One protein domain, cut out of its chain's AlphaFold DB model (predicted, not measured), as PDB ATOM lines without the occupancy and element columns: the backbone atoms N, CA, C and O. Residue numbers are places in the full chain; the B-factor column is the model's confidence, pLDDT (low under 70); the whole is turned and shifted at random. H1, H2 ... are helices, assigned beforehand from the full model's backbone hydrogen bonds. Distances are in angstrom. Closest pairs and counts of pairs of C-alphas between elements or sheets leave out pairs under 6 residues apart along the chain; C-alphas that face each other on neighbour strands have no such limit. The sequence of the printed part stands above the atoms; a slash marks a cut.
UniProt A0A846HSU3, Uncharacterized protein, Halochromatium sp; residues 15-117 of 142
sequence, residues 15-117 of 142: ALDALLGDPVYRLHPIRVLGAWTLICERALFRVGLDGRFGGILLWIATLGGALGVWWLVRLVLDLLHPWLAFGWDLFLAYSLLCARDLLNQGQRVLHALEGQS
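AT A GLANCE: This is residues 15 to 117 of the 142 residues of an uncharacterized protein of Halochromatium sp (UniProt A0A846HSU3). H2, H3 and H4 are the sides of a flat, open triangle; beyond its H2-H4 corner H5 runs on as an arm, residues 102 to 107 and 110 to 115 sticking out, with short H1 near its root. The printed part has 103 residues with five named helices, H1 to H5 in order, and no named strand: all helix. It is loose, radius of gyration of the C-alphas 17.4 A, spanning 50 by 41 by 19 A.

IN THESE COORDINATES: Find C-alpha 15 at (209.043, 208.502, 200.570), where H1, residues 15 to 20, begins. Next come H2, residues 29 to 46, H3, residues 52 to 80, 42.1 A from first to last C-alpha, H4, residues 82 to 97, and H5, residues 99 to 113, ending at (187.209, 221.755, 216.526).

HOW THE PARTS SIT: Start at the hub, H4: it forms a hairpin with H3, closest C-alphas Leu 77 and Ala 85, 5.9 A, at a shallow tilt of 31 degrees. H2 and H3, a hairpin at a steep 39 degrees, come closest at C-alphas Thr 37 and Thr 62, 5.8 A. H2 touches H4 at C-alphas Pro 29 and Ser 95, 6.4 A. H1 only just touches H4, with 3 pairs of C-alphas within 8 A, closest Asp 17 and Tyr 94, 6.3 A. Every O i to N i+4 pair is within hydrogen-bond range in H1, H2, H3 and H5; in H4, 11 of 12.

THE WHOLE: No cut or long link occurs; pLDDT is under 70 at residues 15 to 31, 50, 78 to 101 and 115 to 117.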
ATOM      1  N   ALA A  15     209.604 208.660 201.909       64.50
ATOM      2  CA  ALA A  15     209.043 208.502 200.570       64.50
ATOM      3  C   ALA A  15     208.256 207.191 200.447       64.50
ATOM      4  O   ALA A  15     207.190 207.174 199.840       64.50
ATOM      5  N   LEU A  16     208.745 206.112 201.056       61.41
ATOM      6  CA  LEU A  16     208.071 204.819 201.105       61.41
ATOM      7  C   LEU A  16     206.799 204.893 201.966       61.41
ATOM      8  O   LEU A  16     205.776 204.345 201.565       61.41
ATOM      9  N   ASP A  17     206.817 205.655 203.066       61.16
ATOM     10  CA  ASP A  17     205.633 205.949 203.891       61.16
ATOM     11  C   ASP A  17     204.581 206.789 203.154       61.16
ATOM     12  O   ASP A  17     203.367 206.530 203.200       61.16
ATOM     13  N   ALA A  18     205.055 207.737 202.348       55.69
ATOM     14  CA  ALA A  18     204.222 208.545 201.473       55.69
ATOM     15  C   ALA A  18     203.661 207.760 200.270       55.69
ATOM     16  O   ALA A  18     202.537 208.050 199.851       55.69
ATOM     17  N   LEU A  19     204.399 206.781 199.731       54.72
ATOM     18  CA  LEU A  19     204.048 206.089 198.486       54.72
ATOM     19  C   LEU A  19     203.273 204.786 198.705       54.72
ATOM     20  O   LEU A  19     202.313 204.543 197.978       54.72
ATOM     21  N   LEU A  20     203.649 203.959 199.685       55.88
ATOM     22  CA  LEU A  20     202.900 202.730 199.971       55.88
ATOM     23  C   LEU A  20     201.608 203.022 200.733       55.88
ATOM     24  O   LEU A  20     200.620 202.323 200.522       55.88
ATOM     25  N   GLY A  21     201.591 204.066 201.570       49.34
ATOM     26  CA  GLY A  21     200.467 204.305 202.471       49.34
ATOM     27  C   GLY A  21     200.305 203.184 203.505       49.34
ATOM     28  O   GLY A  21     200.796 202.073 203.340       49.34
ATOM     29  N   ASP A  22     199.649 203.509 204.617       46.66
ATOM     30  CA  ASP A  22     199.508 202.623 205.775       46.66
ATOM     31  C   ASP A  22     198.803 201.307 205.363       46.66
ATOM     32  O   ASP A  22     197.669 201.362 204.863       46.66
ATOM     33  N   PRO A  23     199.429 200.120 205.495       47.78
ATOM     34  CA  PRO A  23     198.779 198.858 205.199       47.78
ATOM     35  C   PRO A  23     197.505 198.753 206.040       47.78
ATOM     36  O   PRO A  23     197.550 198.807 207.268       47.78
ATOM     37  N   VAL A  24     196.357 198.538 205.388       51.00
ATOM     38  CA  VAL A  24     195.036 198.335 206.019       51.00
ATOM     39  C   VAL A  24     194.966 196.967 206.726       51.00
ATOM     40  O   VAL A  24     194.004 196.214 206.608       51.00
ATOM     41  N   TYR A  25     196.012 196.587 207.457       52.91
ATOM     42  CA  TYR A  25     196.111 195.329 208.175       52.91
ATOM     43  C   TYR A  25     196.128 195.596 209.681       52.91
ATOM     44  O   TYR A  25     196.846 196.441 210.210       52.91
ATOM     45  N   ARG A  26     195.297 194.845 210.409       50.69
ATOM     46  CA  ARG A  26     195.087 194.986 211.863       50.69
ATOM     47  C   ARG A  26     196.337 194.689 212.709       50.69
ATOM     48  O   ARG A  26     196.322 194.986 213.896       50.69
ATOM     49  N   LEU A  27     197.387 194.124 212.108       52.62
ATOM     50  CA  LEU A  27     198.640 193.715 212.754       52.62
ATOM     51  C   LEU A  27     199.758 194.764 212.636       52.62
ATOM     52  O   LEU A  27     200.929 194.419 212.761       52.62
ATOM     53  N   HIS A  28     199.426 196.034 212.387       64.19
ATOM     54  CA  HIS A  28     200.434 197.091 212.376       64.19
ATOM     55  C   HIS A  28     201.149 197.151 213.746       64.19
ATOM     56  O   HIS A  28     200.452 197.246 214.762       64.19
ATOM     57  N   PRO A  29     202.495 197.104 213.817       66.56
ATOM     58  CA  PRO A  29     203.248 197.010 215.071       66.56
ATOM     59  C   PRO A  29     202.865 198.072 216.099       66.56
ATOM     60  O   PRO A  29     202.723 197.760 217.276       66.56
ATOM     61  N   ILE A  30     202.603 199.305 215.655       67.94
ATOM     62  CA  ILE A  30     202.114 200.371 216.539       67.94
ATOM     63  C   ILE A  30     200.737 200.053 217.110       67.94
ATOM     64  O   ILE A  30     200.497 200.274 218.293       67.94
ATOM     65  N   ARG A  31     199.809 199.533 216.300       69.56
ATOM     66  CA  ARG A  31     198.469 199.169 216.784       69.56
ATOM     67  C   ARG A  31     198.538 197.999 217.755       69.56
ATOM     68  O   ARG A  31     197.806 197.994 218.742       69.56
ATOM     69  N   VAL A  32     199.425 197.037 217.497       74.12
ATOM     70  CA  VAL A  32     199.718 195.935 218.422       74.12
ATOM     71  C   VAL A  32     200.302 196.475 219.724       74.12
ATOM     72  O   VAL A  32     199.849 196.073 220.792       74.12
ATOM     73  N   LEU A  33     201.227 197.434 219.653       78.50
ATOM     74  CA  LEU A  33     201.795 198.085 220.828       78.50
ATOM     75  C   LEU A  33     200.730 198.861 221.614       78.50
ATOM     76  O   LEU A  33     200.645 198.711 222.825       78.50
ATOM     77  N   GLY A  34     199.858 199.621 220.948       76.69
ATOM     78  CA  GLY A  34     198.745 200.317 221.601       76.69
ATOM     79  C   GLY A  34     197.744 199.358 222.254       76.69
ATOM     80  O   GLY A  34     197.293 199.598 223.374       76.69
ATOM     81  N   ALA A  35     197.433 198.235 221.598       80.31
ATOM     82  CA  ALA A  35     196.601 197.182 222.179       80.31
ATOM     83  C   ALA A  35     197.283 196.512 223.381       80.31
ATOM     84  O   ALA A  35     196.620 196.248 224.383       80.31
ATOM     85  N   TRP A  36     198.597 196.283 223.310       81.06
ATOM     86  CA  TRP A  36     199.402 195.787 224.424       81.06
ATOM     87  C   TRP A  36     199.346 196.745 225.614       81.06
ATOM     88  O   TRP A  36     199.005 196.315 226.714       81.06
ATOM     89  N   THR A  37     199.554 198.044 225.386       83.62
ATOM     90  CA  THR A  37     199.434 199.071 226.428       83.62
ATOM     91  C   THR A  37     198.056 199.042 227.079       83.62
ATOM     92  O   THR A  37     197.970 199.032 228.300       83.62
ATOM     93  N   LEU A  38     196.977 198.947 226.293       84.06
ATOM     94  CA  LEU A  38     195.607 198.883 226.816       84.06
ATOM     95  C   LEU A  38     195.351 197.603 227.632       84.06
ATOM     96  O   LEU A  38     194.629 197.624 228.631       84.06
ATOM     97  N   ILE A  39     195.925 196.468 227.221       84.19
ATOM     98  CA  ILE A  39     195.846 195.208 227.972       84.19
ATOM     99  C   ILE A  39     196.596 195.341 229.297       84.19
ATOM    100  O   ILE A  39     196.039 194.986 230.339       84.19
ATOM    101  N   CYS A  40     197.821 195.869 229.269       82.00
ATOM    102  CA  CYS A  40     198.623 196.112 230.463       82.00
ATOM    103  C   CYS A  40     197.922 197.094 231.405       82.00
ATOM    104  O   CYS A  40     197.836 196.831 232.599       82.00
ATOM    105  N   GLU A  41     197.344 198.168 230.871       84.69
ATOM    106  CA  GLU A  41     196.580 199.159 231.621       84.69
ATOM    107  C   GLU A  41     195.381 198.504 232.316       84.69
ATOM    108  O   GLU A  41     195.237 198.587 233.535       84.69
ATOM    109  N   ARG A  42     194.558 197.751 231.575       83.19
ATOM    110  CA  ARG A  42     193.403 197.026 232.134       83.19
ATOM    111  C   ARG A  42     193.793 195.956 233.146       83.19
ATOM    112  O   ARG A  42     193.009 195.658 234.047       83.19
ATOM    113  N   ALA A  43     194.938 195.305 232.962       81.94
ATOM    114  CA  ALA A  43     195.462 194.357 233.933       81.94
ATOM    115  C   ALA A  43     195.874 195.083 235.219       81.94
ATOM    116  O   ALA A  43     195.560 194.614 236.309       81.94
ATOM    117  N   LEU A  44     196.490 196.257 235.094       79.75
ATOM    118  CA  LEU A  44     197.006 197.020 236.221       79.75
ATOM    119  C   LEU A  44     195.905 197.717 237.029       79.75
ATOM    120  O   LEU A  44     195.908 197.643 238.258       79.75
ATOM    121  N   PHE A  45     194.902 198.285 236.357       76.81
ATOM    122  CA  PHE A  45     193.703 198.809 237.018       76.81
ATOM    123  C   PHE A  45     192.888 197.707 237.705       76.81
ATOM    124  O   PHE A  45     192.323 197.945 238.768       76.81
ATOM    125  N   ARG A  46     192.874 196.476 237.169       77.69
ATOM    126  CA  ARG A  46     192.257 195.323 237.857       77.69
ATOM    127  C   ARG A  46     192.954 194.951 239.162       77.69
ATOM    128  O   ARG A  46     192.310 194.385 240.037       77.69
ATOM    129  N   VAL A  47     194.240 195.259 239.295       78.50
ATOM    130  CA  VAL A  47     195.022 195.031 240.520       78.50
ATOM    131  C   VAL A  47     194.846 196.189 241.523       78.50
ATOM    132  O   VAL A  47     195.358 196.119 242.636       78.50
ATOM    133  N   GLY A  48     194.078 197.233 241.177       74.06
ATOM    134  CA  GLY A  48     193.823 198.380 242.057       74.06
ATOM    135  C   GLY A  48     194.977 199.382 242.109       74.06
ATOM    136  O   GLY A  48     195.119 200.113 243.081       74.06
ATOM    137  N   LEU A  49     195.832 199.397 241.082       72.56
ATOM    138  CA  LEU A  49     196.949 200.335 240.947       72.56
ATOM    139  C   LEU A  49     196.533 201.519 240.061       72.56
ATOM    140  O   LEU A  49     197.054 201.711 238.966       72.56
ATOM    141  N   ASP A  50     195.575 202.301 240.543       69.94
ATOM    142  CA  ASP A  50     195.001 203.489 239.895       69.94
ATOM    143  C   ASP A  50     195.774 204.792 240.185       69.94
ATOM    144  O   ASP A  50     195.480 205.850 239.628       69.94
ATOM    145  N   GLY A  51     196.807 204.723 241.030       79.25
ATOM    146  CA  GLY A  51     197.669 205.851 241.377       79.25
ATOM    147  C   GLY A  51     198.878 206.060 240.453       79.25
ATOM    148  O   GLY A  51     199.165 205.298 239.530       79.25
ATOM    149  N   ARG A  52     199.686 207.082 240.773       78.69
ATOM    150  CA  ARG A  52     200.907 207.458 240.024       78.69
ATOM    151  C   ARG A  52     201.928 206.314 239.894       78.69
ATOM    152  O   ARG A  52     202.641 206.241 238.900       78.69
ATOM    153  N   PHE A  53     201.961 205.400 240.867       81.25
ATOM    154  CA  PHE A  53     202.772 204.177 240.819       81.25
ATOM    155  C   PHE A  53     202.292 203.172 239.766       81.25
ATOM    156  O   PHE A  53     203.126 202.549 239.111       81.25
ATOM    157  N   GLY A  54     200.978 203.050 239.557       82.81
ATOM    158  CA  GLY A  54     200.418 202.236 238.481       82.81
ATOM    159  C   GLY A  54     200.851 202.759 237.116       82.81
ATOM    160  O   GLY A  54     201.384 202.010 236.308       82.81
ATOM    161  N   GLY A  55     200.771 204.073 236.896       82.38
ATOM    162  CA  GLY A  55     201.270 204.685 235.659       82.38
ATOM    163  C   GLY A  55     202.752 204.388 235.379       82.38
ATOM    164  O   GLY A  55     203.107 204.031 234.258       82.38
ATOM    165  N   ILE A  56     203.618 204.464 236.400       85.88
ATOM    166  CA  ILE A  56     205.051 204.145 236.261       85.88
ATOM    167  C   ILE A  56     205.256 202.666 235.920       85.88
ATOM    168  O   ILE A  56     206.033 202.343 235.024       85.88
ATOM    169  N   LEU A  57     204.556 201.760 236.606       85.38
ATOM    170  CA  LEU A  57     204.694 200.326 236.366       85.38
ATOM    171  C   LEU A  57     204.156 199.926 234.985       85.38
ATOM    172  O   LEU A  57     204.785 199.127 234.293       85.38
ATOM    173  N   LEU A  58     203.052 200.539 234.548       85.88
ATOM    174  CA  LEU A  58     202.528 200.400 233.191       85.88
ATOM    175  C   LEU A  58     203.548 200.871 232.155       85.88
ATOM    176  O   LEU A  58     203.776 200.177 231.164       85.88
ATOM    177  N   TRP A  59     204.173 202.028 232.387       85.69
ATOM    178  CA  TRP A  59     205.198 202.564 231.499       85.69
ATOM    179  C   TRP A  59     206.386 201.607 231.392       85.69
ATOM    180  O   TRP A  59     206.745 201.230 230.281       85.69
ATOM    181  N   ILE A  60     206.926 201.126 232.517       86.94
ATOM    182  CA  ILE A  60     208.031 200.152 232.525       86.94
ATOM    183  C   ILE A  60     207.631 198.861 231.799       86.94
ATOM    184  O   ILE A  60     208.400 198.365 230.981       86.94
ATOM    185  N   ALA A  61     206.437 198.322 232.057       84.25
ATOM    186  CA  ALA A  61     205.970 197.088 231.425       84.25
ATOM    187  C   ALA A  61     205.768 197.246 229.911       84.25
ATOM    188  O   ALA A  61     206.102 196.353 229.133       84.25
ATOM    189  N   THR A  62     205.250 198.395 229.483       83.44
ATOM    190  CA  THR A  62     205.002 198.689 228.069       83.44
ATOM    191  C   THR A  62     206.313 198.936 227.330       83.44
ATOM    192  O   THR A  62     206.558 198.318 226.297       83.44
ATOM    193  N   LEU A  63     207.181 199.795 227.873       84.62
ATOM    194  CA  LEU A  63     208.467 200.127 227.266       84.62
ATOM    195  C   LEU A  63     209.406 198.918 227.286       84.62
ATOM    196  O   LEU A  63     209.964 198.553 226.258       84.62
ATOM    197  N   GLY A  64     209.520 198.247 228.433       84.88
ATOM    198  CA  GLY A  64     210.313 197.031 228.586       84.88
ATOM    199  C   GLY A  64     209.807 195.892 227.704       84.88
ATOM    200  O   GLY A  64     210.613 195.203 227.090       84.88
ATOM    201  N   GLY A  65     208.487 195.736 227.569       82.31
ATOM    202  CA  GLY A  65     207.889 194.779 226.638       82.31
ATOM    203  C   GLY A  65     208.222 195.101 225.182       82.31
ATOM    204  O   GLY A  65     208.681 194.225 224.453       82.31
ATOM    205  N   ALA A  66     208.066 196.359 224.766       80.94
ATOM    206  CA  ALA A  66     208.373 196.797 223.404       80.94
ATOM    207  C   ALA A  66     209.856 196.610 223.053       80.94
ATOM    208  O   ALA A  66     210.178 196.009 222.026       80.94
ATOM    209  N   LEU A  67     210.756 197.079 223.924       79.19
ATOM    210  CA  LEU A  67     212.197 196.906 223.756       79.19
ATOM    211  C   LEU A  67     212.589 195.432 223.800       79.19
ATOM    212  O   LEU A  67     213.387 195.003 222.977       79.19
ATOM    213  N   GLY A  68     212.020 194.651 224.718       82.25
ATOM    214  CA  GLY A  68     212.283 193.220 224.831       82.25
ATOM    215  C   GLY A  68     211.891 192.466 223.564       82.25
ATOM    216  O   GLY A  68     212.684 191.677 223.061       82.25
ATOM    217  N   VAL A  69     210.713 192.754 223.001       79.62
ATOM    218  CA  VAL A  69     210.274 192.177 221.722       79.62
ATOM    219  C   VAL A  69     211.200 192.606 220.587       79.62
ATOM    220  O   VAL A  69     211.627 191.754 219.812       79.62
ATOM    221  N   TRP A  70     211.568 193.889 220.503       76.12
ATOM    222  CA  TRP A  70     212.527 194.361 219.499       76.12
ATOM    223  C   TRP A  70     213.865 193.620 219.589       76.12
ATOM    224  O   TRP A  70     214.355 193.114 218.579       76.12
ATOM    225  N   TRP A  71     214.423 193.512 220.795       77.81
ATOM    226  CA  TRP A  71     215.707 192.862 221.043       77.81
ATOM    227  C   TRP A  71     215.652 191.362 220.748       77.81
ATOM    228  O   TRP A  71     216.558 190.829 220.115       77.81
ATOM    229  N   LEU A  72     214.565 190.693 221.145       78.94
ATOM    230  CA  LEU A  72     214.340 189.272 220.886       78.94
ATOM    231  C   LEU A  72     214.250 188.993 219.383       78.94
ATOM    232  O   LEU A  72     214.910 188.083 218.886       78.94
ATOM    233  N   VAL A  73     213.464 189.787 218.652       76.75
ATOM    234  CA  VAL A  73     213.325 189.627 217.200       76.75
ATOM    235  C   VAL A  73     214.654 189.909 216.510       76.75
ATOM    236  O   VAL A  73     215.053 189.137 215.643       76.75
ATOM    237  N   ARG A  74     215.381 190.949 216.930       71.06
ATOM    238  CA  ARG A  74     216.698 191.261 216.369       71.06
ATOM    239  C   ARG A  74     217.715 190.148 216.615       71.06
ATOM    240  O   ARG A  74     218.387 189.756 215.674       71.06
ATOM    241  N   LEU A  75     217.760 189.579 217.820       75.12
ATOM    242  CA  LEU A  75     218.603 188.421 218.138       75.12
ATOM    243  C   LEU A  75     218.292 187.216 217.245       75.12
ATOM    244  O   LEU A  75     219.203 186.589 216.713       75.12
ATOM    245  N   VAL A  76     217.008 186.899 217.059       73.88
ATOM    246  CA  VAL A  76     216.583 185.790 216.191       73.88
ATOM    247  C   VAL A  76     216.953 186.062 214.729       73.88
ATOM    248  O   VAL A  76     217.426 185.161 214.043       73.88
ATOM    249  N   LEU A  77     216.779 187.295 214.250       70.25
ATOM    250  CA  LEU A  77     217.107 187.683 212.875       70.25
ATOM    251  C   LEU A  77     218.615 187.726 212.608       70.25
ATOM    252  O   LEU A  77     219.039 187.287 211.539       70.25
ATOM    253  N   ASP A  78     219.412 188.189 213.571       67.19
ATOM    254  CA  ASP A  78     220.877 188.197 213.492       67.19
ATOM    255  C   ASP A  78     221.441 186.769 213.411       67.19
ATOM    256  O   ASP A  78     222.453 186.546 212.747       67.19
ATOM    257  N   LEU A  79     220.759 185.783 214.010       67.44
ATOM    258  CA  LEU A  79     221.098 184.366 213.846       67.44
ATOM    259  C   LEU A  79     220.762 183.817 212.449       67.44
ATOM    260  O   LEU A  79     221.389 182.847 212.023       67.44
ATOM    261  N   LEU A  80     219.775 184.388 211.749       68.62
ATOM    262  CA  LEU A  80     219.340 183.902 210.436       68.62
ATOM    263  C   LEU A  80     220.093 184.562 209.272       68.62
ATOM    264  O   LEU A  80     220.583 183.840 208.404       68.62
ATOM    265  N   HIS A  81     220.144 185.902 209.190       63.47
ATOM    266  CA  HIS A  81     220.819 186.607 208.088       63.47
ATOM    267  C   HIS A  81     220.941 188.138 208.316       63.47
ATOM    268  O   HIS A  81     219.926 188.798 208.553       63.47
ATOM    269  N   PRO A  82     222.116 188.771 208.103       64.88
ATOM    270  CA  PRO A  82     222.336 190.206 208.368       64.88
ATOM    271  C   PRO A  82     221.514 191.168 207.487       64.88
ATOM    272  O   PRO A  82     221.220 192.290 207.892       64.88
ATOM    273  N   TRP A  83     221.080 190.746 206.293       65.75
ATOM    274  CA  TRP A  83     220.166 191.552 205.460       65.75
ATOM    275  C   TRP A  83     218.728 191.610 205.986       65.75
ATOM    276  O   TRP A  83     218.018 192.577 205.712       65.75
ATOM    277  N   LEU A  84     218.294 190.616 206.766       63.69
ATOM    278  CA  LEU A  84     216.953 190.610 207.350       63.69
ATOM    279  C   LEU A  84     216.842 191.630 208.489       63.69
ATOM    280  O   LEU A  84     215.803 192.269 208.633       63.69
ATOM    281  N   ALA A  85     217.931 191.845 209.234       64.81
ATOM    282  CA  ALA A  85     218.020 192.880 210.263       64.81
ATOM    283  C   ALA A  85     217.806 194.290 209.683       64.81
ATOM    284  O   ALA A  85     217.077 195.088 210.266       64.81
ATOM    285  N   PHE A  86     218.357 194.573 208.497       67.25
ATOM    286  CA  PHE A  86     218.137 195.849 207.807       67.25
ATOM    287  C   PHE A  86     216.675 196.031 207.373       67.25
ATOM    288  O   PHE A  86     216.095 197.096 207.574       67.25
ATOM    289  N   GLY A  87     216.057 194.981 206.820       69.06
ATOM    290  CA  GLY A  87     214.634 195.002 206.469       69.06
ATOM    291  C   GLY A  87     213.727 195.196 207.688       69.06
ATOM    292  O   GLY A  87     212.739 195.920 207.608       69.06
ATOM    293  N   TRP A  88     214.087 194.605 208.828       68.38
ATOM    294  CA  TRP A  88     213.373 194.766 210.094       68.38
ATOM    295  C   TRP A  88     213.506 196.173 210.679       68.38
ATOM    296  O   TRP A  88     212.504 196.751 211.093       68.38
ATOM    297  N   ASP A  89     214.708 196.756 210.661       68.19
ATOM    298  CA  ASP A  89     214.930 198.143 211.085       68.19
ATOM    299  C   ASP A  89     214.177 199.130 210.182       68.19
ATOM    300  O   ASP A  89     213.557 200.068 210.684       68.19
ATOM    301  N   LEU A  90     214.154 198.893 208.865       68.19
ATOM    302  CA  LEU A  90     213.382 199.703 207.922       68.19
ATOM    303  C   LEU A  90     211.871 199.555 208.157       68.19
ATOM    304  O   LEU A  90     211.153 200.553 208.151       68.19
ATOM    305  N   PHE A  91     211.394 198.334 208.411       68.81
ATOM    306  CA  PHE A  91     209.996 198.065 208.748       68.81
ATOM    307  C   PHE A  91     209.589 198.738 210.063       68.81
ATOM    308  O   PHE A  91     208.520 199.336 210.137       68.81
ATOM    309  N   LEU A  92     210.448 198.707 211.084       66.88
ATOM    310  CA  LEU A  92     210.213 199.411 212.343       66.88
ATOM    311  C   LEU A  92     210.238 200.922 212.174       66.88
ATOM    312  O   LEU A  92     209.355 201.580 212.707       66.88
ATOM    313  N   ALA A  93     211.205 201.476 211.441       67.50
ATOM    314  CA  ALA A  93     211.273 202.910 211.177       67.50
ATOM    315  C   ALA A  93     210.022 203.397 210.434       67.50
ATOM    316  O   ALA A  93     209.421 204.393 210.830       67.50
ATOM    317  N   TYR A  94     209.593 202.646 209.416       65.88
ATOM    318  CA  TYR A  94     208.331 202.861 208.713       65.88
ATOM    319  C   TYR A  94     207.134 202.807 209.672       65.88
ATOM    320  O   TYR A  94     206.355 203.756 209.755       65.88
ATOM    321  N   SER A  95     207.024 201.735 210.462       64.94
ATOM    322  CA  SER A  95     205.917 201.572 211.395       64.94
ATOM    323  C   SER A  95     205.895 202.653 212.464       64.94
ATOM    324  O   SER A  95     204.809 203.133 212.749       64.94
ATOM    325  N   LEU A  96     207.044 203.057 213.024       64.69
ATOM    326  CA  LEU A  96     207.155 204.134 214.015       64.69
ATOM    327  C   LEU A  96     206.729 205.494 213.455       64.69
ATOM    328  O   LEU A  96     206.210 206.317 214.210       64.69
ATOM    329  N   LEU A  97     206.963 205.731 212.163       66.06
ATOM    330  CA  LEU A  97     206.673 207.013 211.537       66.06
ATOM    331  C   LEU A  97     205.163 207.272 211.481       66.06
ATOM    332  O   LEU A  97     204.744 208.373 211.831       66.06
ATOM    333  N   CYS A  98     204.363 206.260 211.108       65.44
ATOM    334  CA  CYS A  98     202.888 206.238 211.143       65.44
ATOM    335  C   CYS A  98     202.213 207.568 210.743       65.44
ATOM    336  O   CYS A  98     201.154 207.934 211.268       65.44
ATOM    337  N   ALA A  99     202.833 208.328 209.836       65.12
ATOM    338  CA  ALA A  99     202.522 209.745 209.667       65.12
ATOM    339  C   ALA A  99     201.128 209.933 209.065       65.12
ATOM    340  O   ALA A  99     200.438 210.910 209.355       65.12
ATOM    341  N   ARG A 100     200.681 208.957 208.264       65.69
ATOM    342  CA  ARG A 100     199.341 208.919 207.677       65.69
ATOM    343  C   ARG A 100     198.241 208.783 208.729       65.69
ATOM    344  O   ARG A 100     197.276 209.542 208.680       65.69
ATOM    345  N   ASP A 101     198.366 207.836 209.661       68.25
ATOM    346  CA  ASP A 101     197.357 207.643 210.710       68.25
ATOM    347  C   ASP A 101     197.328 208.851 211.648       68.25
ATOM    348  O   ASP A 101     196.251 209.351 211.976       68.25
ATOM    349  N   LEU A 102     198.501 209.411 211.973       74.69
ATOM    350  CA  LEU A 102     198.602 210.652 212.738       74.69
ATOM    351  C   LEU A 102     197.906 211.822 212.025       74.69
ATOM    352  O   LEU A 102     197.152 212.559 212.661       74.69
ATOM    353  N   LEU A 103     198.101 211.970 210.712       74.38
ATOM    354  CA  LEU A 103     197.440 213.006 209.915       74.38
ATOM    355  C   LEU A 103     195.919 212.806 209.875       74.38
ATOM    356  O   LEU A 103     195.178 213.761 210.085       74.38
ATOM    357  N   ASN A 104     195.446 211.574 209.675       74.00
ATOM    358  CA  ASN A 104     194.016 211.251 209.656       74.00
ATOM    359  C   ASN A 104     193.348 211.512 211.016       74.00
ATOM    360  O   ASN A 104     192.243 212.056 211.079       74.00
ATOM    361  N   GLN A 105     194.001 211.126 212.116       77.19
ATOM    362  CA  GLN A 105     193.530 211.428 213.468       77.19
ATOM    363  C   GLN A 105     193.548 212.936 213.736       77.19
ATOM    364  O   GLN A 105     192.576 213.474 214.266       77.19
ATOM    365  N   GLY A 106     194.611 213.628 213.319       80.69
ATOM    366  CA  GLY A 106     194.733 215.079 213.436       80.69
ATOM    367  C   GLY A 106     193.634 215.819 212.675       80.69
ATOM    368  O   GLY A 106     193.012 216.721 213.229       80.69
ATOM    369  N   GLN A 107     193.319 215.388 211.451       80.81
ATOM    370  CA  GLN A 107     192.214 215.932 210.659       80.81
ATOM    371  C   GLN A 107     190.855 215.692 211.319       80.81
ATOM    372  O   GLN A 107     190.026 216.596 211.331       80.81
ATOM    373  N   ARG A 108     190.617 214.520 211.928       79.19
ATOM    374  CA  ARG A 108     189.384 214.276 212.699       79.19
ATOM    375  C   ARG A 108     189.229 215.253 213.863       79.19
ATOM    376  O   ARG A 108     188.135 215.764 214.082       79.19
ATOM    377  N   VAL A 109     190.311 215.514 214.597       81.75
ATOM    378  CA  VAL A 109     190.307 216.488 215.698       81.75
ATOM    379  C   VAL A 109     190.095 217.904 215.165       81.75
ATOM    380  O   VAL A 109     189.296 218.643 215.730       81.75
ATOM    381  N   LEU A 110     190.749 218.261 214.057       83.44
ATOM    382  CA  LEU A 110     190.574 219.556 213.402       83.44
ATOM    383  C   LEU A 110     189.118 219.768 212.959       83.44
ATOM    384  O   LEU A 110     188.521 220.766 213.342       83.44
ATOM    385  N   HIS A 111     188.505 218.796 212.279       80.75
ATOM    386  CA  HIS A 111     187.090 218.848 211.893       80.75
ATOM    387  C   HIS A 111     186.141 218.940 213.099       80.75
ATOM    388  O   HIS A 111     185.131 219.644 213.041       80.75
ATOM    389  N   ALA A 112     186.465 218.266 214.209       78.75
ATOM    390  CA  ALA A 112     185.693 218.360 215.447       78.75
ATOM    391  C   ALA A 112     185.801 219.754 216.099       78.75
ATOM    392  O   ALA A 112     184.809 220.251 216.633       78.75
ATOM    393  N   LEU A 113     186.974 220.393 216.031       79.00
ATOM    394  CA  LEU A 113     187.209 221.755 216.526       79.00
ATOM    395  C   LEU A 113     186.599 222.828 215.613       79.00
ATOM    396  O   LEU A 113     186.099 223.836 216.106       79.00
ATOM    397  N   GLU A 114     186.581 222.594 214.301       81.50
ATOM    398  CA  GLU A 114     185.931 223.450 213.299       81.50
ATOM    399  C   GLU A 114     184.394 223.330 213.309       81.50
ATOM    400  O   GLU A 114     183.705 223.995 212.538       81.50
ATOM    401  N   GLY A 115     183.823 222.514 214.204       59.34
ATOM    402  CA  GLY A 115     182.377 222.407 214.402       59.34
ATOM    403  C   GLY A 115     181.657 221.509 213.394       59.34
ATOM    404  O   GLY A 115     180.433 221.385 213.459       59.34
ATOM    405  N   GLN A 116     182.377 220.803 212.518       57.59
ATOM    406  CA  GLN A 116     181.820 219.711 211.716       57.59
ATOM    407  C   GLN A 116     181.770 218.436 212.561       57.59
ATOM    408  O   GLN A 116     182.498 217.474 212.342       57.59
ATOM    409  N   SER A 117     180.898 218.431 213.572       47.94
ATOM    410  CA  SER A 117     180.564 217.213 214.311       47.94
ATOM    411  C   SER A 117     179.858 216.228 213.366       47.94
ATOM    412  O   SER A 117     178.745 216.525 212.931       47.94
TER     413      SER A 117